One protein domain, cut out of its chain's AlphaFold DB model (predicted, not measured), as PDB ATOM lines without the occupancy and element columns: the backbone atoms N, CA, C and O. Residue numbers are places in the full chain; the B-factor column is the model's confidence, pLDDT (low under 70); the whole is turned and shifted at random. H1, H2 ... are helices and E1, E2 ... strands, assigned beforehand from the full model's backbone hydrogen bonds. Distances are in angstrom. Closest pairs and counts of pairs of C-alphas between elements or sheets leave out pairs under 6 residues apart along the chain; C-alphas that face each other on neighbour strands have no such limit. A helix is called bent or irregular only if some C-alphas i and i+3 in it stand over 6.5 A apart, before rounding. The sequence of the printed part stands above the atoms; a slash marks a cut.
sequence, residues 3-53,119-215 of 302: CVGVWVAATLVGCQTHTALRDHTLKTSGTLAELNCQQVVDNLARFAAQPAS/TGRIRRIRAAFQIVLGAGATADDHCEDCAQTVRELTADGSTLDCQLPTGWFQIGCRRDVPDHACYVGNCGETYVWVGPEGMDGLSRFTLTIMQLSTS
ATOM      1  N   CYS A   3     149.998 318.782 275.869       55.22
ATOM      2  CA  CYS A   3     151.068 318.578 276.858       55.22
ATOM      3  C   CYS A   3     152.136 317.540 276.469       55.22
ATOM      4  O   CYS A   3     153.240 317.599 276.998       55.22
ATOM      5  N   VAL A   4     151.850 316.607 275.554       58.12
ATOM      6  CA  VAL A   4     152.822 315.562 275.165       58.12
ATOM      7  C   VAL A   4     153.872 316.102 274.182       58.12
ATOM      8  O   VAL A   4     155.023 315.685 274.231       58.12
ATOM      9  N   GLY A   5     153.522 317.090 273.348       55.88
ATOM     10  CA  GLY A   5     154.458 317.683 272.383       55.88
ATOM     11  C   GLY A   5     155.565 318.530 273.023       55.88
ATOM     12  O   GLY A   5     156.680 318.572 272.511       55.88
ATOM     13  N   VAL A   6     155.294 319.160 274.173       58.00
ATOM     14  CA  VAL A   6     156.247 320.059 274.855       58.00
ATOM     15  C   VAL A   6     157.402 319.289 275.509       58.00
ATOM     16  O   VAL A   6     158.536 319.760 275.501       58.00
ATOM     17  N   TRP A   7     157.156 318.075 276.011       61.28
ATOM     18  CA  TRP A   7     158.202 317.252 276.634       61.28
ATOM     19  C   TRP A   7     159.195 316.663 275.626       61.28
ATOM     20  O   TRP A   7     160.374 316.535 275.942       61.28
ATOM     21  N   VAL A   8     158.752 316.364 274.400       61.38
ATOM     22  CA  VAL A   8     159.636 315.842 273.340       61.38
ATOM     23  C   VAL A   8     160.572 316.930 272.803       61.38
ATOM     24  O   VAL A   8     161.714 316.645 272.458       61.38
ATOM     25  N   ALA A   9     160.136 318.193 272.784       61.00
ATOM     26  CA  ALA A   9     160.992 319.300 272.362       61.00
ATOM     27  C   ALA A   9     162.131 319.581 273.361       61.00
ATOM     28  O   ALA A   9     163.224 319.951 272.943       61.00
ATOM     29  N   ALA A  10     161.912 319.362 274.664       64.69
ATOM     30  CA  ALA A  10     162.904 319.649 275.702       64.69
ATOM     31  C   ALA A  10     164.103 318.680 275.703       64.69
ATOM     32  O   ALA A  10     165.210 319.079 276.060       64.69
ATOM     33  N   THR A  11     163.925 317.425 275.275       68.00
ATOM     34  CA  THR A  11     165.012 316.427 275.283       68.00
ATOM     35  C   THR A  11     165.958 316.546 274.086       68.00
ATOM     36  O   THR A  11     167.106 316.119 274.176       68.00
ATOM     37  N   LEU A  12     165.529 317.178 272.989       64.12
ATOM     38  CA  LEU A  12     166.348 317.331 271.778       64.12
ATOM     39  C   LEU A  12     167.354 318.490 271.855       64.12
ATOM     40  O   LEU A  12     168.357 318.474 271.141       64.12
ATOM     41  N   VAL A  13     167.135 319.473 272.736       68.81
ATOM     42  CA  VAL A  13     168.021 320.648 272.857       68.81
ATOM     43  C   VAL A  13     169.375 320.278 273.484       68.81
ATOM     44  O   VAL A  13     170.397 320.866 273.140       68.81
ATOM     45  N   GLY A  14     169.420 319.251 274.341       68.12
ATOM     46  CA  GLY A  14     170.647 318.844 275.039       68.12
ATOM     47  C   GLY A  14     171.741 318.273 274.127       68.12
ATOM     48  O   GLY A  14     172.925 318.525 274.347       68.12
ATOM     49  N   CYS A  15     171.368 317.544 273.069       77.69
ATOM     50  CA  CYS A  15     172.347 316.911 272.180       77.69
ATOM     51  C   CYS A  15     173.111 317.927 271.317       77.69
ATOM     52  O   CYS A  15     174.298 317.728 271.063       77.69
ATOM     53  N   GLN A  16     172.466 319.024 270.904       78.56
ATOM     54  CA  GLN A  16     173.096 320.042 270.053       78.56
ATOM     55  C   GLN A  16     174.143 320.872 270.805       78.56
ATOM     56  O   GLN A  16     175.184 321.220 270.245       78.56
ATOM     57  N   THR A  17     173.904 321.163 272.086       80.06
ATOM     58  CA  THR A  17     174.864 321.907 272.913       80.06
ATOM     59  C   THR A  17     176.149 321.112 273.122       80.06
ATOM     60  O   THR A  17     177.238 321.673 273.028       80.06
ATOM     61  N   HIS A  18     176.046 319.796 273.329       80.44
ATOM     62  CA  HIS A  18     177.215 318.943 273.536       80.44
ATOM     63  C   HIS A  18     178.103 318.834 272.284       80.44
ATOM     64  O   HIS A  18     179.325 318.928 272.385       80.44
ATOM     65  N   THR A  19     177.512 318.669 271.095       84.56
ATOM     66  CA  THR A  19     178.286 318.621 269.843       84.56
ATOM     67  C   THR A  19     178.961 319.957 269.553       84.56
ATOM     68  O   THR A  19     180.140 319.977 269.217       84.56
ATOM     69  N   ALA A  20     178.258 321.074 269.772       81.50
ATOM     70  CA  ALA A  20     178.832 322.404 269.597       81.50
ATOM     71  C   ALA A  20     180.005 322.653 270.558       81.50
ATOM     72  O   ALA A  20     181.041 323.160 270.133       81.50
ATOM     73  N   LEU A  21     179.874 322.261 271.830       83.38
ATOM     74  CA  LEU A  21     180.954 322.399 272.806       83.38
ATOM     75  C   LEU A  21     182.185 321.596 272.376       83.38
ATOM     76  O   LEU A  21     183.283 322.141 272.364       83.38
ATOM     77  N   ARG A  22     182.000 320.336 271.960       85.38
ATOM     78  CA  ARG A  22     183.094 319.484 271.476       85.38
ATOM     79  C   ARG A  22     183.820 320.111 270.287       85.38
ATOM     80  O   ARG A  22     185.045 320.173 270.299       85.38
ATOM     81  N   ASP A  23     183.083 320.579 269.283       86.50
ATOM     82  CA  ASP A  23     183.676 321.170 268.080       86.50
ATOM     83  C   ASP A  23     184.440 322.458 268.398       86.50
ATOM     84  O   ASP A  23     185.520 322.686 267.854       86.50
ATOM     85  N   HIS A  24     183.912 323.283 269.307       84.19
ATOM     86  CA  HIS A  24     184.616 324.464 269.793       84.19
ATOM     87  C   HIS A  24     185.874 324.082 270.567       84.19
ATOM     88  O   HIS A  24     186.942 324.553 270.209       84.19
ATOM     89  N   THR A  25     185.802 323.163 271.534       83.25
ATOM     90  CA  THR A  25     186.984 322.699 272.276       83.25
ATOM     91  C   THR A  25     188.070 322.165 271.344       83.25
ATOM     92  O   THR A  25     189.239 322.481 271.540       83.25
ATOM     93  N   LEU A  26     187.706 321.408 270.302       87.00
ATOM     94  CA  LEU A  26     188.675 320.908 269.326       87.00
ATOM     95  C   LEU A  26     189.314 322.044 268.518       87.00
ATOM     96  O   LEU A  26     190.539 322.091 268.419       87.00
ATOM     97  N   LYS A  27     188.522 322.993 268.001       85.62
ATOM     98  CA  LYS A  27     189.047 324.167 267.278       85.62
ATOM     99  C   LYS A  27     189.969 325.008 268.156       85.62
ATOM    100  O   LYS A  27     191.080 325.321 267.750       85.62
ATOM    101  N   THR A  28     189.533 325.299 269.373       84.50
ATOM    102  CA  THR A  28     190.268 326.078 270.371       84.50
ATOM    103  C   THR A  28     191.541 325.351 270.829       84.50
ATOM    104  O   THR A  28     192.560 325.981 271.082       84.50
ATOM    105  N   SER A  29     191.546 324.013 270.879       85.38
ATOM    106  CA  SER A  29     192.784 323.253 271.120       85.38
ATOM    107  C   SER A  29     193.755 323.303 269.932       85.38
ATOM    108  O   SER A  29     194.968 323.304 270.132       85.38
ATOM    109  N   GLY A  30     193.234 323.386 268.702       88.88
ATOM    110  CA  GLY A  30     194.036 323.493 267.483       88.88
ATOM    111  C   GLY A  30     194.772 324.826 267.384       88.88
ATOM    112  O   GLY A  30     195.973 324.840 267.122       88.88
ATOM    113  N   THR A  31     194.097 325.935 267.705       88.81
ATOM    114  CA  THR A  31     194.709 327.276 267.677       88.81
ATOM    115  C   THR A  31     195.882 327.402 268.647       88.81
ATOM    116  O   THR A  31     196.830 328.135 268.383       88.81
ATOM    117  N   LEU A  32     195.876 326.654 269.754       89.44
ATOM    118  CA  LEU A  32     196.998 326.630 270.686       89.44
ATOM    119  C   LEU A  32     198.263 326.025 270.062       89.44
ATOM    120  O   LEU A  32     199.356 326.575 270.208       89.44
ATOM    121  N   ALA A  33     198.127 324.886 269.383       91.69
ATOM    122  CA  ALA A  33     199.253 324.258 268.700       91.69
ATOM    123  C   ALA A  33     199.791 325.169 267.586       91.69
ATOM    124  O   ALA A  33     201.007 325.331 267.462       91.69
ATOM    125  N   GLU A  34     198.891 325.820 266.844       93.94
ATOM    126  CA  GLU A  34     199.233 326.803 265.811       93.94
ATOM    127  C   GLU A  34     200.005 327.998 266.387       93.94
ATOM    128  O   GLU A  34     201.034 328.383 265.834       93.94
ATOM    129  N   LEU A  35     199.581 328.543 267.535       93.69
ATOM    130  CA  LEU A  35     200.279 329.645 268.209       93.69
ATOM    131  C   LEU A  35     201.707 329.265 268.614       93.69
ATOM    132  O   LEU A  35     202.629 330.053 268.407       93.69
ATOM    133  N   ASN A  36     201.907 328.067 269.166       95.12
ATOM    134  CA  ASN A  36     203.241 327.600 269.543       95.12
ATOM    135  C   ASN A  36     204.135 327.402 268.310       95.12
ATOM    136  O   ASN A  36     205.293 327.820 268.318       95.12
ATOM    137  N   CYS A  37     203.591 326.830 267.233       97.12
ATOM    138  CA  CYS A  37     204.303 326.677 265.965       97.12
ATOM    139  C   CYS A  37     204.700 328.037 265.377       97.12
ATOM    140  O   CYS A  37     205.865 328.243 265.042       97.12
ATOM    141  N   GLN A  38     203.772 328.995 265.332       97.50
ATOM    142  CA  GLN A  38     204.042 330.338 264.823       97.50
ATOM    143  C   GLN A  38     205.114 331.057 265.653       97.50
ATOM    144  O   GLN A  38     206.043 331.620 265.080       97.50
ATOM    145  N   GLN A  39     205.061 330.977 266.990       96.75
ATOM    146  CA  GLN A  39     206.103 331.554 267.852       96.75
ATOM    147  C   GLN A  39     207.491 330.989 267.535       96.75
ATOM    148  O   GLN A  39     208.480 331.723 267.542       96.75
ATOM    149  N   VAL A  40     207.591 329.686 267.272       97.56
ATOM    150  CA  VAL A  40     208.860 329.041 266.918       97.56
ATOM    151  C   VAL A  40     209.371 329.538 265.566       97.56
ATOM    152  O   VAL A  40     210.549 329.883 265.461       97.56
ATOM    153  N   VAL A  41     208.501 329.656 264.562       98.12
ATOM    154  CA  VAL A  41     208.871 330.150 263.225       98.12
ATOM    155  C   VAL A  41     209.261 331.637 263.254       98.12
ATOM    156  O   VAL A  41     210.265 332.022 262.655       98.12
ATOM    157  N   ASP A  42     208.555 332.471 264.020       98.00
ATOM    158  CA  ASP A  42     208.908 333.886 264.208       98.00
ATOM    159  C   ASP A  42     210.265 334.045 264.908       98.00
ATOM    160  O   ASP A  42     211.082 334.896 264.540       98.00
ATOM    161  N   ASN A  43     210.537 333.205 265.911       97.62
ATOM    162  CA  ASN A  43     211.839 333.173 266.571       97.62
ATOM    163  C   ASN A  43     212.940 332.698 265.611       97.62
ATOM    164  O   ASN A  43     214.011 333.299 265.609       97.62
ATOM    165  N   LEU A  44     212.688 331.694 264.760       97.50
ATOM    166  CA  LEU A  44     213.639 331.273 263.722       97.50
ATOM    167  C   LEU A  44     213.990 332.424 262.782       97.50
ATOM    168  O   LEU A  44     215.172 332.675 262.556       97.50
ATOM    169  N   ALA A  45     212.992 333.162 262.289       97.69
ATOM    170  CA  ALA A  45     213.227 334.328 261.441       97.69
ATOM    171  C   ALA A  45     214.073 335.390 262.156       97.69
ATOM    172  O   ALA A  45     214.995 335.961 261.568       97.69
ATOM    173  N   ARG A  46     213.816 335.612 263.449       97.50
ATOM    174  CA  ARG A  46     214.604 336.533 264.275       97.50
ATOM    175  C   ARG A  46     216.050 336.074 264.459       97.50
ATOM    176  O   ARG A  46     216.950 336.903 264.358       97.50
ATOM    177  N   PHE A  47     216.294 334.786 264.696       96.25
ATOM    178  CA  PHE A  47     217.651 334.247 264.831       96.25
ATOM    179  C   PHE A  47     218.413 334.208 263.510       96.25
ATOM    180  O   PHE A  47     219.617 334.455 263.510       96.25
ATOM    181  N   ALA A  48     217.722 333.949 262.400       96.00
ATOM    182  CA  ALA A  48     218.301 334.010 261.066       96.00
ATOM    183  C   ALA A  48     218.755 335.439 260.717       96.00
ATOM    184  O   ALA A  48     219.854 335.623 260.200       96.00
ATOM    185  N   ALA A  49     217.954 336.454 261.061       96.31
ATOM    186  CA  ALA A  49     218.322 337.858 260.875       96.31
ATOM    187  C   ALA A  49     219.391 338.332 261.877       96.31
ATOM    188  O   ALA A  49     220.285 339.106 261.535       96.31
ATOM    189  N   GLN A  50     219.289 337.897 263.136       95.69
ATOM    190  CA  GLN A  50     220.158 338.319 264.228       95.69
ATOM    191  C   GLN A  50     220.460 337.149 265.189       95.69
ATOM    192  O   GLN A  50     219.705 336.920 266.143       95.69
ATOM    193  N   PRO A  51     221.616 336.470 265.043       91.94
ATOM    194  CA  PRO A  51     221.997 335.320 265.882       91.94
ATOM    195  C   PRO A  51     222.190 335.642 267.374       91.94
ATOM    196  O   PRO A  51     222.222 334.748 268.227       91.94
ATOM    197  N   ALA A  52     222.352 336.929 267.695       90.94
ATOM    198  CA  ALA A  52     222.483 337.450 269.055       90.94
ATOM    199  C   ALA A  52     221.142 337.822 269.714       90.94
ATOM    200  O   ALA A  52     221.136 338.262 270.865       90.94
ATOM    201  N   SER A  53     220.021 337.673 269.003       94.75
ATOM    202  CA  SER A  53     218.696 337.982 269.539       94.75
ATOM    203  C   SER A  53     218.282 337.005 270.647       94.75
ATOM    204  O   SER A  53     218.822 335.904 270.787       94.75
ATOM    205  N   THR A 119     216.928 332.946 283.015       91.38
ATOM    206  CA  THR A 119     218.084 333.132 282.127       91.38
ATOM    207  C   THR A 119     218.654 331.794 281.649       91.38
ATOM    208  O   THR A 119     219.086 331.698 280.500       91.38
ATOM    209  N   GLY A 120     218.632 330.753 282.489       88.75
ATOM    210  CA  GLY A 120     219.101 329.416 282.120       88.75
ATOM    211  C   GLY A 120     218.236 328.793 281.027       88.75
ATOM    212  O   GLY A 120     218.747 328.343 280.004       88.75
ATOM    213  N   ARG A 121     216.908 328.835 281.180       92.19
ATOM    214  CA  ARG A 121     215.946 328.397 280.149       92.19
ATOM    215  C   ARG A 121     216.124 329.157 278.835       92.19
ATOM    216  O   ARG A 121     216.226 328.531 277.785       92.19
ATOM    217  N   ILE A 122     216.241 330.484 278.883       93.88
ATOM    218  CA  ILE A 122     216.426 331.309 277.678       93.88
ATOM    219  C   ILE A 122     217.717 330.939 276.931       93.88
ATOM    220  O   ILE A 122     217.698 330.817 275.705       93.88
ATOM    221  N   ARG A 123     218.833 330.727 277.645       91.06
ATOM    222  CA  ARG A 123     220.111 330.314 277.033       91.06
ATOM    223  C   ARG A 123     219.997 328.972 276.312       91.06
ATOM    224  O   ARG A 123     220.495 328.842 275.200       91.06
ATOM    225  N   ARG A 124     219.288 328.015 276.906       91.31
ATOM    226  CA  ARG A 124     219.057 326.681 276.331       91.31
ATOM    227  C   ARG A 124     218.199 326.715 275.077       91.31
ATOM    228  O   ARG A 124     218.549 326.120 274.065       91.31
ATOM    229  N   ILE A 125     217.106 327.468 275.129       94.81
ATOM    230  CA  ILE A 125     216.239 327.689 273.970       94.81
ATOM    231  C   ILE A 125     217.046 328.336 272.838       94.81
ATOM    232  O   ILE A 125     216.993 327.878 271.700       94.81
ATOM    233  N   ARG A 126     217.850 329.361 273.147       93.88
ATOM    234  CA  ARG A 126     218.741 330.004 272.173       93.88
ATOM    235  C   ARG A 126     219.735 329.017 271.551       93.88
ATOM    236  O   ARG A 126     219.877 329.019 270.332       93.88
ATOM    237  N   ALA A 127     220.381 328.176 272.359       91.81
ATOM    238  CA  ALA A 127     221.288 327.137 271.875       91.81
ATOM    239  C   ALA A 127     220.592 326.193 270.879       91.81
ATOM    240  O   ALA A 127     221.128 325.929 269.806       91.81
ATOM    241  N   ALA A 128     219.365 325.757 271.180       93.94
ATOM    242  CA  ALA A 128     218.586 324.898 270.291       93.94
ATOM    243  C   ALA A 128     218.307 325.556 268.925       93.94
ATOM    244  O   ALA A 128     218.530 324.931 267.890       93.94
ATOM    245  N   PHE A 129     217.897 326.833 268.897       95.19
ATOM    246  CA  PHE A 129     217.711 327.571 267.638       95.19
ATOM    247  C   PHE A 129     219.016 327.710 266.838       95.19
ATOM    248  O   PHE A 129     219.011 327.550 265.620       95.19
ATOM    249  N   GLN A 130     220.140 327.981 267.508       92.50
ATOM    250  CA  GLN A 130     221.447 328.121 266.854       92.50
ATOM    251  C   GLN A 130     221.946 326.803 266.244       92.50
ATOM    252  O   GLN A 130     222.519 326.818 265.154       92.50
ATOM    253  N   ILE A 131     221.694 325.673 266.913       90.75
ATOM    254  CA  ILE A 131     221.987 324.331 266.391       90.75
ATOM    255  C   ILE A 131     221.146 324.060 265.139       90.75
ATOM    256  O   ILE A 131     221.694 323.679 264.108       90.75
ATOM    257  N   VAL A 132     219.836 324.315 265.201       94.25
ATOM    258  CA  VAL A 132     218.907 324.050 264.087       94.25
ATOM    259  C   VAL A 132     219.194 324.921 262.857       94.25
ATOM    260  O   VAL A 132     219.050 324.454 261.730       94.25
ATOM    261  N   LEU A 133     219.657 326.158 263.054       93.50
ATOM    262  CA  LEU A 133     220.085 327.049 261.967       93.50
ATOM    263  C   LEU A 133     221.454 326.687 261.368       93.50
ATOM    264  O   LEU A 133     221.885 327.330 260.414       93.50
ATOM    265  N   GLY A 134     222.173 325.711 261.932       88.69
ATOM    266  CA  GLY A 134     223.540 325.379 261.518       88.69
ATOM    267  C   GLY A 134     224.579 326.453 261.870       88.69
ATOM    268  O   GLY A 134     225.750 326.312 261.524       88.69
ATOM    269  N   ALA A 135     224.184 327.500 262.602       65.88
ATOM    270  CA  ALA A 135     225.066 328.588 263.024       65.88
ATOM    271  C   ALA A 135     226.133 328.126 264.034       65.88
ATOM    272  O   ALA A 135     227.155 328.785 264.192       65.88
ATOM    273  N   GLY A 136     225.927 326.978 264.689       53.91
ATOM    274  CA  GLY A 136     226.889 326.403 265.633       53.91
ATOM    275  C   GLY A 136     228.176 325.851 265.004       53.91
ATOM    276  O   GLY A 136     229.147 325.636 265.722       53.91
ATOM    277  N   ALA A 137     228.218 325.633 263.684       50.91
ATOM    278  CA  ALA A 137     229.409 325.106 263.010       50.91
ATOM    279  C   ALA A 137     230.400 326.202 262.581       50.91
ATOM    280  O   ALA A 137     231.570 325.919 262.321       50.91
ATOM    281  N   THR A 138     229.945 327.452 262.488       48.88
ATOM    282  CA  THR A 138     230.739 328.551 261.943       48.88
ATOM    283  C   THR A 138     230.966 329.625 263.004       48.88
ATOM    284  O   THR A 138     230.143 330.517 263.177       48.88
ATOM    285  N   ALA A 139     232.142 329.564 263.632       46.22
ATOM    286  CA  ALA A 139     232.989 330.723 263.936       46.22
ATOM    287  C   ALA A 139     233.167 331.234 265.378       46.22
ATOM    288  O   ALA A 139     234.014 332.103 265.522       46.22
ATOM    289  N   ASP A 140     232.558 330.683 266.434       50.75
ATOM    290  CA  ASP A 140     232.942 331.079 267.805       50.75
ATOM    291  C   ASP A 140     233.020 329.887 268.778       50.75
ATOM    292  O   ASP A 140     232.071 329.117 268.936       50.75
ATOM    293  N   ASP A 141     234.153 329.798 269.482       54.25
ATOM    294  CA  ASP A 141     234.591 328.796 270.481       54.25
ATOM    295  C   ASP A 141     233.650 328.642 271.708       54.25
ATOM    296  O   ASP A 141     233.987 328.028 272.714       54.25
ATOM    297  N   HIS A 142     232.461 329.248 271.682       58.22
ATOM    298  CA  HIS A 142     231.457 329.205 272.753       58.22
ATOM    299  C   HIS A 142     230.271 328.275 272.444       58.22
ATOM    300  O   HIS A 142     229.335 328.184 273.240       58.22
ATOM    301  N   CYS A 143     230.286 327.569 271.308       63.91
ATOM    302  CA  CYS A 143     229.192 326.672 270.923       63.91
ATOM    303  C   CYS A 143     229.270 325.270 271.563       63.91
ATOM    304  O   CYS A 143     228.255 324.571 271.623       63.91
ATOM    305  N   GLU A 144     230.432 324.847 272.068       66.62
ATOM    306  CA  GLU A 144     230.583 323.511 272.666       66.62
ATOM    307  C   GLU A 144     229.749 323.372 273.954       66.62
ATOM    308  O   GLU A 144     229.020 322.391 274.128       66.62
ATOM    309  N   ASP A 145     229.718 324.436 274.762       77.00
ATOM    310  CA  ASP A 145     228.895 324.538 275.974       77.00
ATOM    311  C   ASP A 145     227.387 324.492 275.648       77.00
ATOM    312  O   ASP A 145     226.585 323.881 276.357       77.00
ATOM    313  N   CYS A 146     226.982 325.053 274.503       76.25
ATOM    314  CA  CYS A 146     225.589 325.040 274.047       76.25
ATOM    315  C   CYS A 146     225.103 323.630 273.689       76.25
ATOM    316  O   CYS A 146     224.017 323.225 274.112       76.25
ATOM    317  N   ALA A 147     225.901 322.865 272.937       79.50
ATOM    318  CA  ALA A 147     225.555 321.489 272.589       79.50
ATOM    319  C   ALA A 147     225.520 320.595 273.834       79.50
ATOM    320  O   ALA A 147     224.620 319.766 273.965       79.50
ATOM    321  N   GLN A 148     226.457 320.783 274.767       82.69
ATOM    322  CA  GLN A 148     226.477 320.047 276.029       82.69
ATOM    323  C   GLN A 148     225.246 320.353 276.888       82.69
ATOM    324  O   GLN A 148     224.587 319.421 277.346       82.69
ATOM    325  N   THR A 149     224.863 321.626 277.005       80.38
ATOM    326  CA  THR A 149     223.680 322.030 277.780       80.38
ATOM    327  C   THR A 149     222.386 321.420 277.220       80.38
ATOM    328  O   THR A 149     221.491 321.039 277.973       80.38
ATOM    329  N   VAL A 150     222.259 321.314 275.892       82.75
ATOM    330  CA  VAL A 150     221.096 320.663 275.269       82.75
ATOM    331  C   VAL A 150     221.151 319.139 275.452       82.75
ATOM    332  O   VAL A 150     220.126 318.523 275.740       82.75
ATOM    333  N   ARG A 151     222.333 318.520 275.339       82.50
ATOM    334  CA  ARG A 151     222.514 317.071 275.557       82.50
ATOM    335  C   ARG A 151     222.155 316.637 276.972       82.50
ATOM    336  O   ARG A 151     221.491 315.625 277.139       82.50
ATOM    337  N   GLU A 152     222.553 317.410 277.977       82.69
ATOM    338  CA  GLU A 152     222.295 317.084 279.383       82.69
ATOM    339  C   GLU A 152     220.796 316.926 279.686       82.69
ATOM    340  O   GLU A 152     220.394 316.079 280.478       82.69
ATOM    341  N   LEU A 153     219.944 317.695 279.005       73.12
ATOM    342  CA  LEU A 153     218.490 317.647 279.199       73.12
ATOM    343  C   LEU A 153     217.799 316.584 278.362       73.12
ATOM    344  O   LEU A 153     216.659 316.226 278.642       73.12
ATOM    345  N   THR A 154     218.492 316.068 277.355       74.81
ATOM    346  CA  THR A 154     218.003 314.996 276.487       74.81
ATOM    347  C   THR A 154     218.477 313.635 276.992       74.81
ATOM    348  O   THR A 154     218.747 312.723 276.213       74.81
ATOM    349  N   ALA A 155     218.534 313.512 278.327       66.56
ATOM    350  CA  ALA A 155     219.075 312.409 279.123       66.56
ATOM    351  C   ALA A 155     218.525 311.013 278.779       66.56
ATOM    352  O   ALA A 155     219.101 310.011 279.192       66.56
ATOM    353  N   ASP A 156     217.469 310.932 277.973       74.88
ATOM    354  CA  ASP A 156     216.862 309.685 277.509       74.88
ATOM    355  C   ASP A 156     217.731 308.924 276.486       74.88
ATOM    356  O   ASP A 156     217.320 307.891 275.957       74.88
ATOM    357  N   GLY A 157     218.932 309.420 276.162       70.56
ATOM    358  CA  GLY A 157     219.848 308.773 275.218       70.56
ATOM    359  C   GLY A 157     219.368 308.825 273.764       70.56
ATOM    360  O   GLY A 157     219.979 308.217 272.885       70.56
ATOM    361  N   SER A 158     218.289 309.562 273.487       79.38
ATOM    362  CA  SER A 158     217.853 309.855 272.126       79.38
ATOM    363  C   SER A 158     218.910 310.694 271.411       79.38
ATOM    364  O   SER A 158     219.439 311.649 271.981       79.38
ATOM    365  N   THR A 159     219.197 310.372 270.151       82.44
ATOM    366  CA  THR A 159     220.112 311.177 269.339       82.44
ATOM    367  C   THR A 159     219.561 312.597 269.189       82.44
ATOM    368  O   THR A 159     218.361 312.792 268.987       82.44
ATOM    369  N   LEU A 160     220.442 313.602 269.281       82.50
ATOM    370  CA  LEU A 160     220.077 315.016 269.099       82.50
ATOM    371  C   LEU A 160     219.298 315.242 267.798       82.50
ATOM    372  O   LEU A 160     218.368 316.039 267.786       82.50
ATOM    373  N   ASP A 161     219.618 314.490 266.746       86.06
ATOM    374  CA  ASP A 161     218.964 314.572 265.436       86.06
ATOM    375  C   ASP A 161     217.465 314.235 265.485       86.06
ATOM    376  O   ASP A 161     216.682 314.757 264.693       86.06
ATOM    377  N   CYS A 162     217.035 313.378 266.422       87.50
ATOM    378  CA  CYS A 162     215.621 313.048 266.588       87.50
ATOM    379  C   CYS A 162     214.827 314.190 267.232       87.50
ATOM    380  O   CYS A 162     213.647 314.355 266.917       87.50
ATOM    381  N   GLN A 163     215.461 314.951 268.127       88.44
ATOM    382  CA  GLN A 163     214.820 316.042 268.864       88.44
ATOM    383  C   GLN A 163     214.953 317.396 268.165       88.44
ATOM    384  O   GLN A 163     214.042 318.217 268.193       88.44
ATOM    385  N   LEU A 164     216.089 317.621 267.515       93.19
ATOM    386  CA  LEU A 164     216.419 318.832 266.781       93.19
ATOM    387  C   LEU A 164     216.572 318.490 265.298       93.19
ATOM    388  O   LEU A 164     217.688 318.516 264.772       93.19
ATOM    389  N   PRO A 165     215.467 318.153 264.604       94.19
ATOM    390  CA  PRO A 165     215.530 317.931 263.172       94.19
ATOM    391  C   PRO A 165     216.040 319.206 262.491       94.19
ATOM    392  O   PRO A 165     215.696 320.325 262.880       94.19
ATOM    393  N   THR A 166     216.855 319.040 261.455       94.44
ATOM    394  CA  THR A 166     217.369 320.134 260.620       94.44
ATOM    395  C   THR A 166     216.782 320.041 259.212       94.44
ATOM    396  O   THR A 166     216.217 319.017 258.832       94.44
ATOM    397  N   GLY A 167     216.856 321.129 258.441       95.06
ATOM    398  CA  GLY A 167     216.451 321.137 257.028       95.06
ATOM    399  C   GLY A 167     214.943 321.053 256.751       95.06
ATOM    400  O   GLY A 167     214.558 320.844 255.605       95.06
ATOM    401  N   TRP A 168     214.085 321.216 257.763       97.19
ATOM    402  CA  TRP A 168     212.619 321.191 257.615       97.19
ATOM    403  C   TRP A 168     211.994 322.562 257.310       97.19
ATOM    404  O   TRP A 168     210.789 322.656 257.097       97.19
ATOM    405  N   PHE A 169     212.791 323.627 257.296       98.06
ATOM    406  CA  PHE A 169     212.362 324.985 256.967       98.06
ATOM    407  C   PHE A 169     213.325 325.603 255.961       98.06
ATOM    408  O   PHE A 169     214.459 325.145 255.793       98.06
ATOM    409  N   GLN A 170     212.879 326.673 255.319       97.94
ATOM    410  CA  GLN A 170     213.684 327.446 254.386       97.94
ATOM    411  C   GLN A 170     213.785 328.900 254.853       97.94
ATOM    412  O   GLN A 170     212.924 329.402 255.580       97.94
ATOM    413  N   ILE A 171     214.871 329.562 254.455       98.12
ATOM    414  CA  ILE A 171     215.180 330.956 254.791       98.12
ATOM    415  C   ILE A 171     215.386 331.719 253.484       98.12
ATOM    416  O   ILE A 171     216.074 331.231 252.588       98.12
ATOM    417  N   GLY A 172     214.833 332.923 253.379       97.88
ATOM    418  CA  GLY A 172     214.958 333.755 252.183       97.88
ATOM    419  C   GLY A 172     214.337 335.136 252.353       97.88
ATOM    420  O   GLY A 172     214.185 335.633 253.471       97.88
ATOM    421  N   CYS A 173     213.981 335.767 251.237       98.12
ATOM    422  CA  CYS A 173     213.265 337.038 251.221       98.12
ATOM    423  C   CYS A 173     211.759 336.831 250.999       98.12
ATOM    424  O   CYS A 173     211.295 335.742 250.667       98.12
ATOM    425  N   ARG A 174     210.970 337.907 251.111       98.31
ATOM    426  CA  ARG A 174     209.507 337.860 250.930       98.31
ATOM    427  C   ARG A 174     209.058 337.226 249.605       98.31
ATOM    428  O   ARG A 174     207.962 336.686 249.542       98.31
ATOM    429  N   ARG A 175     209.860 337.345 248.542       98.19
ATOM    430  CA  ARG A 175     209.525 336.830 247.200       98.19
ATOM    431  C   ARG A 175     209.788 335.334 247.046       98.19
ATOM    432  O   ARG A 175     209.259 334.745 246.113       98.19
ATOM    433  N   ASP A 176     210.586 334.757 247.937       98.19
ATOM    434  CA  ASP A 176     210.941 333.338 247.905       98.19
ATOM    435  C   ASP A 176     209.899 332.477 248.637       98.19
ATOM    436  O   ASP A 176     209.884 331.259 248.475       98.19
ATOM    437  N   VAL A 177     209.021 333.108 249.428       98.31
ATOM    438  CA  VAL A 177     207.972 332.427 250.189       98.31
ATOM    439  C   VAL A 177     206.928 331.855 249.219       98.31
ATOM    440  O   VAL A 177     206.277 332.627 248.510       98.31
ATOM    441  N   PRO A 178     206.729 330.526 249.180       98.12
ATOM    442  CA  PRO A 178     205.748 329.909 248.301       98.12
ATOM    443  C   PRO A 178     204.316 330.145 248.802       98.12
ATOM    444  O   PRO A 178     204.064 330.171 250.006       98.12
ATOM    445  N   ASP A 179     203.354 330.202 247.876       98.12
ATOM    446  CA  ASP A 179     201.926 330.410 248.193       98.12
ATOM    447  C   ASP A 179     201.319 329.313 249.090       98.12
ATOM    448  O   ASP A 179     200.288 329.524 249.723       98.12
ATOM    449  N   HIS A 180     201.943 328.132 249.138       97.12
ATOM    450  CA  HIS A 180     201.488 326.971 249.909       97.12
ATOM    451  C   HIS A 180     202.289 326.747 251.203       97.12
ATOM    452  O   HIS A 180     202.245 325.652 251.766       97.12
ATOM    453  N   ALA A 181     203.039 327.751 251.671       97.94
ATOM    454  CA  ALA A 181     203.676 327.690 252.981       97.94
ATOM    455  C   ALA A 181     202.617 327.563 254.090       97.94
ATOM    456  O   ALA A 181     201.649 328.320 254.127       97.94
ATOM    457  N   CYS A 182     202.807 326.612 255.006       97.62
ATOM    458  CA  CYS A 182     201.898 326.394 256.131       97.62
ATOM    459  C   CYS A 182     202.119 327.428 257.238       97.62
ATOM    460  O   CYS A 182     201.159 327.941 257.805       97.62
ATOM    461  N   TYR A 183     203.385 327.742 257.521       98.44
ATOM    462  CA  TYR A 183     203.787 328.752 258.495       98.44
ATOM    463  C   TYR A 183     204.828 329.672 257.876       98.44
ATOM    464  O   TYR A 183     205.714 329.216 257.150       98.44
ATOM    465  N   VAL A 184     204.728 330.963 258.184       98.44
ATOM    466  CA  VAL A 184     205.662 331.991 257.722       98.44
ATOM    467  C   VAL A 184     205.934 332.940 258.875       98.44
ATOM    468  O   VAL A 184     205.004 333.522 259.427       98.44
ATOM    469  N   GLY A 185     207.204 333.106 259.215       98.00
ATOM    470  CA  GLY A 185     207.683 334.088 260.178       98.00
ATOM    471  C   GLY A 185     208.604 335.083 259.495       98.00
ATOM    472  O   GLY A 185     209.268 334.766 258.503       98.00
ATOM    473  N   ASN A 186     208.647 336.308 260.008       98.00
ATOM    474  CA  ASN A 186     209.462 337.363 259.423       98.00
ATOM    475  C   ASN A 186     210.178 338.215 260.474       98.00
ATOM    476  O   ASN A 186     209.660 338.521 261.547       98.00
ATOM    477  N   CYS A 187     211.389 338.645 260.133       97.69
ATOM    478  CA  CYS A 187     212.147 339.623 260.899       97.69
ATOM    479  C   CYS A 187     212.909 340.543 259.938       97.69
ATOM    480  O   CYS A 187     213.920 340.160 259.347       97.69
ATOM    481  N   GLY A 188     212.397 341.764 259.745       96.69
ATOM    482  CA  GLY A 188     212.924 342.687 258.737       96.69
ATOM    483  C   GLY A 188     212.782 342.117 257.320       96.69
ATOM    484  O   GLY A 188     211.675 341.801 256.890       96.69
ATOM    485  N   GLU A 189     213.907 341.973 256.618       97.38
ATOM    486  CA  GLU A 189     213.980 341.408 255.257       97.38
ATOM    487  C   GLU A 189     214.149 339.879 255.234       97.38
ATOM    488  O   GLU A 189     214.120 339.272 254.164       97.38
ATOM    489  N   THR A 190     214.324 339.246 256.399       97.94
ATOM    490  CA  THR A 190     214.503 337.791 256.506       97.94
ATOM    491  C   THR A 190     213.162 337.119 256.761       97.94
ATOM    492  O   THR A 190     212.473 337.435 257.734       97.94
ATOM    493  N   TYR A 191     212.805 336.183 255.889       98.31
ATOM    494  CA  TYR A 191     211.610 335.356 255.986       98.31
ATOM    495  C   TYR A 191     212.027 333.911 256.215       98.31
ATOM    496  O   TYR A 191     212.970 333.421 255.593       98.31
ATOM    497  N   VAL A 192     211.305 333.240 257.104       98.38
ATOM    498  CA  VAL A 192     211.411 331.803 257.334       98.38
ATOM    499  C   VAL A 192     210.047 331.201 257.082       98.38
ATOM    500  O   VAL A 192     209.043 331.726 257.561       98.38
ATOM    501  N   TRP A 193     209.997 330.111 256.331       98.56
ATOM    502  CA  TRP A 193     208.747 329.416 256.068       98.56
ATOM    503  C   TRP A 193     208.908 327.908 256.182       98.56
ATOM    504  O   TRP A 193     210.012 327.366 256.115       98.56
ATOM    505  N   VAL A 194     207.770 327.253 256.388       98.50
ATOM    506  CA  VAL A 194     207.655 325.806 256.543       98.50
ATOM    507  C   VAL A 194     206.611 325.312 255.553       98.50
ATOM    508  O   VAL A 194     205.445 325.714 255.622       98.50
ATOM    509  N   GLY A 195     207.037 324.471 254.614       98.12
ATOM    510  CA  GLY A 195     206.144 323.764 253.700       98.12
ATOM    511  C   GLY A 195     205.434 322.578 254.370       98.12
ATOM    512  O   GLY A 195     205.771 322.201 255.498       98.12
ATOM    513  N   PRO A 196     204.462 321.949 253.688       97.88
ATOM    514  CA  PRO A 196     203.761 320.770 254.202       97.88
ATOM    515  C   PRO A 196     204.708 319.603 254.534       97.88
ATOM    516  O   PRO A 196     204.461 318.858 255.480       97.88
ATOM    517  N   GLU A 197     205.815 319.463 253.804       97.94
ATOM    518  CA  GLU A 197     206.863 318.467 254.037       97.94
ATOM    519  C   GLU A 197     207.666 318.705 255.328       97.94
ATOM    520  O   GLU A 197     208.197 317.759 255.908       97.94
ATOM    521  N   GLY A 198     207.729 319.953 255.802       97.25
ATOM    522  CA  GLY A 198     208.490 320.366 256.984       97.25
ATOM    523  C   GLY A 198     207.725 320.271 258.306       97.25
ATOM    524  O   GLY A 198     208.290 320.509 259.375       97.25
ATOM    525  N   MET A 199     206.439 319.916 258.258       97.69
ATOM    526  CA  MET A 199     205.538 319.965 259.414       97.69
ATOM    527  C   MET A 199     205.918 319.012 260.553       97.69
ATOM    528  O   MET A 199     205.745 319.362 261.723       97.69
ATOM    529  N   ASP A 200     206.456 317.830 260.242       97.00
ATOM    530  CA  ASP A 200     206.951 316.889 261.261       97.00
ATOM    531  C   ASP A 200     208.161 317.477 262.005       97.00
ATOM    532  O   ASP A 200     208.218 317.449 263.235       97.00
ATOM    533  N   GLY A 201     209.080 318.111 261.267       96.69
ATOM    534  CA  GLY A 201     210.243 318.788 261.838       96.69
ATOM    535  C   GLY A 201     209.858 319.951 262.751       96.69
ATOM    536  O   GLY A 201     210.329 320.021 263.888       96.69
ATOM    537  N   LEU A 202     208.931 320.802 262.294       97.31
ATOM    538  CA  LEU A 202     208.386 321.901 263.094       97.31
ATOM    539  C   LEU A 202     207.717 321.389 264.373       97.31
ATOM    540  O   LEU A 202     207.984 321.906 265.453       97.31
ATOM    541  N   SER A 203     206.874 320.359 264.269       96.69
ATOM    542  CA  SER A 203     206.139 319.818 265.418       96.69
ATOM    543  C   SER A 203     207.087 319.273 266.485       96.69
ATOM    544  O   SER A 203     206.948 319.604 267.663       96.69
ATOM    545  N   ARG A 204     208.090 318.484 266.077       95.56
ATOM    546  CA  ARG A 204     209.112 317.945 266.988       95.56
ATOM    547  C   ARG A 204     209.916 319.057 267.642       95.56
ATOM    548  O   ARG A 204     210.040 319.075 268.862       95.56
ATOM    549  N   PHE A 205     210.383 320.019 266.850       96.44
ATOM    550  CA  PHE A 205     211.161 321.130 267.375       96.44
ATOM    551  C   PHE A 205     210.347 321.990 268.354       96.44
ATOM    552  O   PHE A 205     210.849 322.332 269.422       96.44
ATOM    553  N   THR A 206     209.073 322.270 268.066       96.62
ATOM    554  CA  THR A 206     208.174 322.983 268.988       96.62
ATOM    555  C   THR A 206     208.013 322.238 270.316       96.62
ATOM    556  O   THR A 206     208.102 322.862 271.376       96.62
ATOM    557  N   LEU A 207     207.846 320.909 270.295       94.56
ATOM    558  CA  LEU A 207     207.794 320.099 271.519       94.56
ATOM    559  C   LEU A 207     209.106 320.175 272.309       94.56
ATOM    560  O   LEU A 207     209.072 320.341 273.529       94.56
ATOM    561  N   THR A 208     210.254 320.136 271.632       94.31
ATOM    562  CA  THR A 208     211.563 320.314 272.273       94.31
ATOM    563  C   THR A 208     211.700 321.703 272.897       94.31
ATOM    564  O   THR A 208     212.110 321.815 274.051       94.31
ATOM    565  N   ILE A 209     211.293 322.777 272.209       95.81
ATOM    566  CA  ILE A 209     211.298 324.133 272.788       95.81
ATOM    567  C   ILE A 209     210.386 324.219 274.017       95.81
ATOM    568  O   ILE A 209     210.767 324.833 275.018       95.81
ATOM    569  N   MET A 210     209.213 323.583 273.989       94.50
ATOM    570  CA  MET A 210     208.325 323.503 275.150       94.50
ATOM    571  C   MET A 210     208.997 322.780 276.324       94.50
ATOM    572  O   MET A 210     209.013 323.323 277.427       94.50
ATOM    573  N   GLN A 211     209.616 321.618 276.091       92.12
ATOM    574  CA  GLN A 211     210.345 320.864 277.120       92.12
ATOM    575  C   GLN A 211     211.499 321.678 277.721       92.12
ATOM    576  O   GLN A 211     211.636 321.761 278.944       92.12
ATOM    577  N   LEU A 212     212.289 322.360 276.887       92.50
ATOM    578  CA  LEU A 212     213.357 323.254 277.345       92.50
ATOM    579  C   LEU A 212     212.808 324.427 278.169       92.50
ATOM    580  O   LEU A 212     213.436 324.861 279.137       92.50
ATOM    581  N   SER A 213     211.619 324.915 277.819       93.44
ATOM    582  CA  SER A 213     210.956 326.021 278.509       93.44
ATOM    583  C   SER A 213     210.343 325.618 279.849       93.44
ATOM    584  O   SER A 213     210.233 326.463 280.739       93.44
ATOM    585  N   THR A 214     209.934 324.359 280.019       92.88
ATOM    586  CA  THR A 214     209.348 323.852 281.270       92.88
ATOM    587  C   THR A 214     210.362 323.169 282.177       92.88
ATOM    588  O   THR A 214     210.137 323.144 283.382       92.88
ATOM    589  N   SER A 215     211.469 322.656 281.632       89.56
ATOM    590  CA  SER A 215     212.513 321.996 282.417       89.56
ATOM    591  C   SER A 215     213.164 322.972 283.400       89.56
ATOM    592  O   SER A 215     213.829 323.950 283.031       89.56
TER     593      SER A 215
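AT A GLANCE: This is residues 3 to 53 and 119 to 215 of the 302 residues of an uncharacterized protein of Planctomycetaceae bacterium (UniProt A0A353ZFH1). One very long helix, H1, runs from a free arm into a compact body: its residues 3 to 32 stick out, while its last part packs on a small sheet of three strands and is crossed by H5. H2 packs beside H5, with H3 and the short H4 at their sides, and residues 137 to 142 stick out as a loop. The printed part has 148 residues, mostly helix, in the order H1 H2 H3 H4 E1 E2 E3 H5; the sheet runs E1 E3 E2, antiparallel throughout. The whole is loose, with a radius of gyration of the C-alphas of 21.5 A and spans of 84 by 41 by 27 A, the arm making the length.

HOW THE PARTS SIT: Begin with H1, residues 3 to 49; its residues 36 to 40 touch H5, residues 196 to 214, about perpendicular at 87 degrees, closest at the C-alphas of Cys 37 and Thr 206, 6.1 A. H1 only just touches H2, residues 119 to 132, with 3 pairs of C-alphas within 8 A; the closest are those of Leu 44 and Phe 129, 6.8 A. H2 and H5 touch at a shallow tilt of 21 degrees, opposite ways, with the C-alphas of Arg 121 and Ser 213 closest at 5.8 A. H2 also touches H3, residues 143 to 153, closest at the C-alphas of Ala 127 and Cys 146, 5.3 A. H4, residues 160 to 163, only just touches H5, with 3 pairs of C-alphas within 8 A, those of Gln 163 and Arg 204 closest at 6.3 A. Next find E1, residues 170 to 172, antiparallel to E3, residues 190 to 194, with N 172 and O 191 within hydrogen-bond range at 2.9 A. E2, residues 183 to 187, makes a hairpin with E3, with N 185 and O 192 at 2.8 A. H1 is on this sheet with its residues 34 to 49; the closest C-alphas of H1 and E2 are those of Asp 42 and Gly 185, 4.2 A. H5 only grazes the sheet with its residues 196 to 202. In H2 every O i to N i+4 pair is within hydrogen-bond range; the counts are 30 of 43 in H1, 6 of 7 in H3 and 13 of 15 in H5, and H4 is too short for such a pair.

IN THESE COORDINATES: Find C-alpha 3 at (151.068, 318.578, 276.858); from there H1 runs 71.8 A to C-alpha 49 at (218.322, 337.858, 260.875). H2 measures 20.2 A, H3 16.3 A, and E2 and E3 13.9 A and 13.8 A. H5 runs 27.8 A to C-alpha 214 at (209.348, 323.852, 281.270), and is irregular: C-alphas 197 and 200 are 7.4 A apart.

THE WHOLE: The C-alphas of Cys 3 and Asp 141, the two farthest apart, are 84.4 A apart. Residues 54 to 118 are not printed, with 13.5 A between C-alphas 53 and 119. Of the links printed whole, none is long. Look for pLDDT under 70 at residues 3 to 14, 135 to 144 and 155.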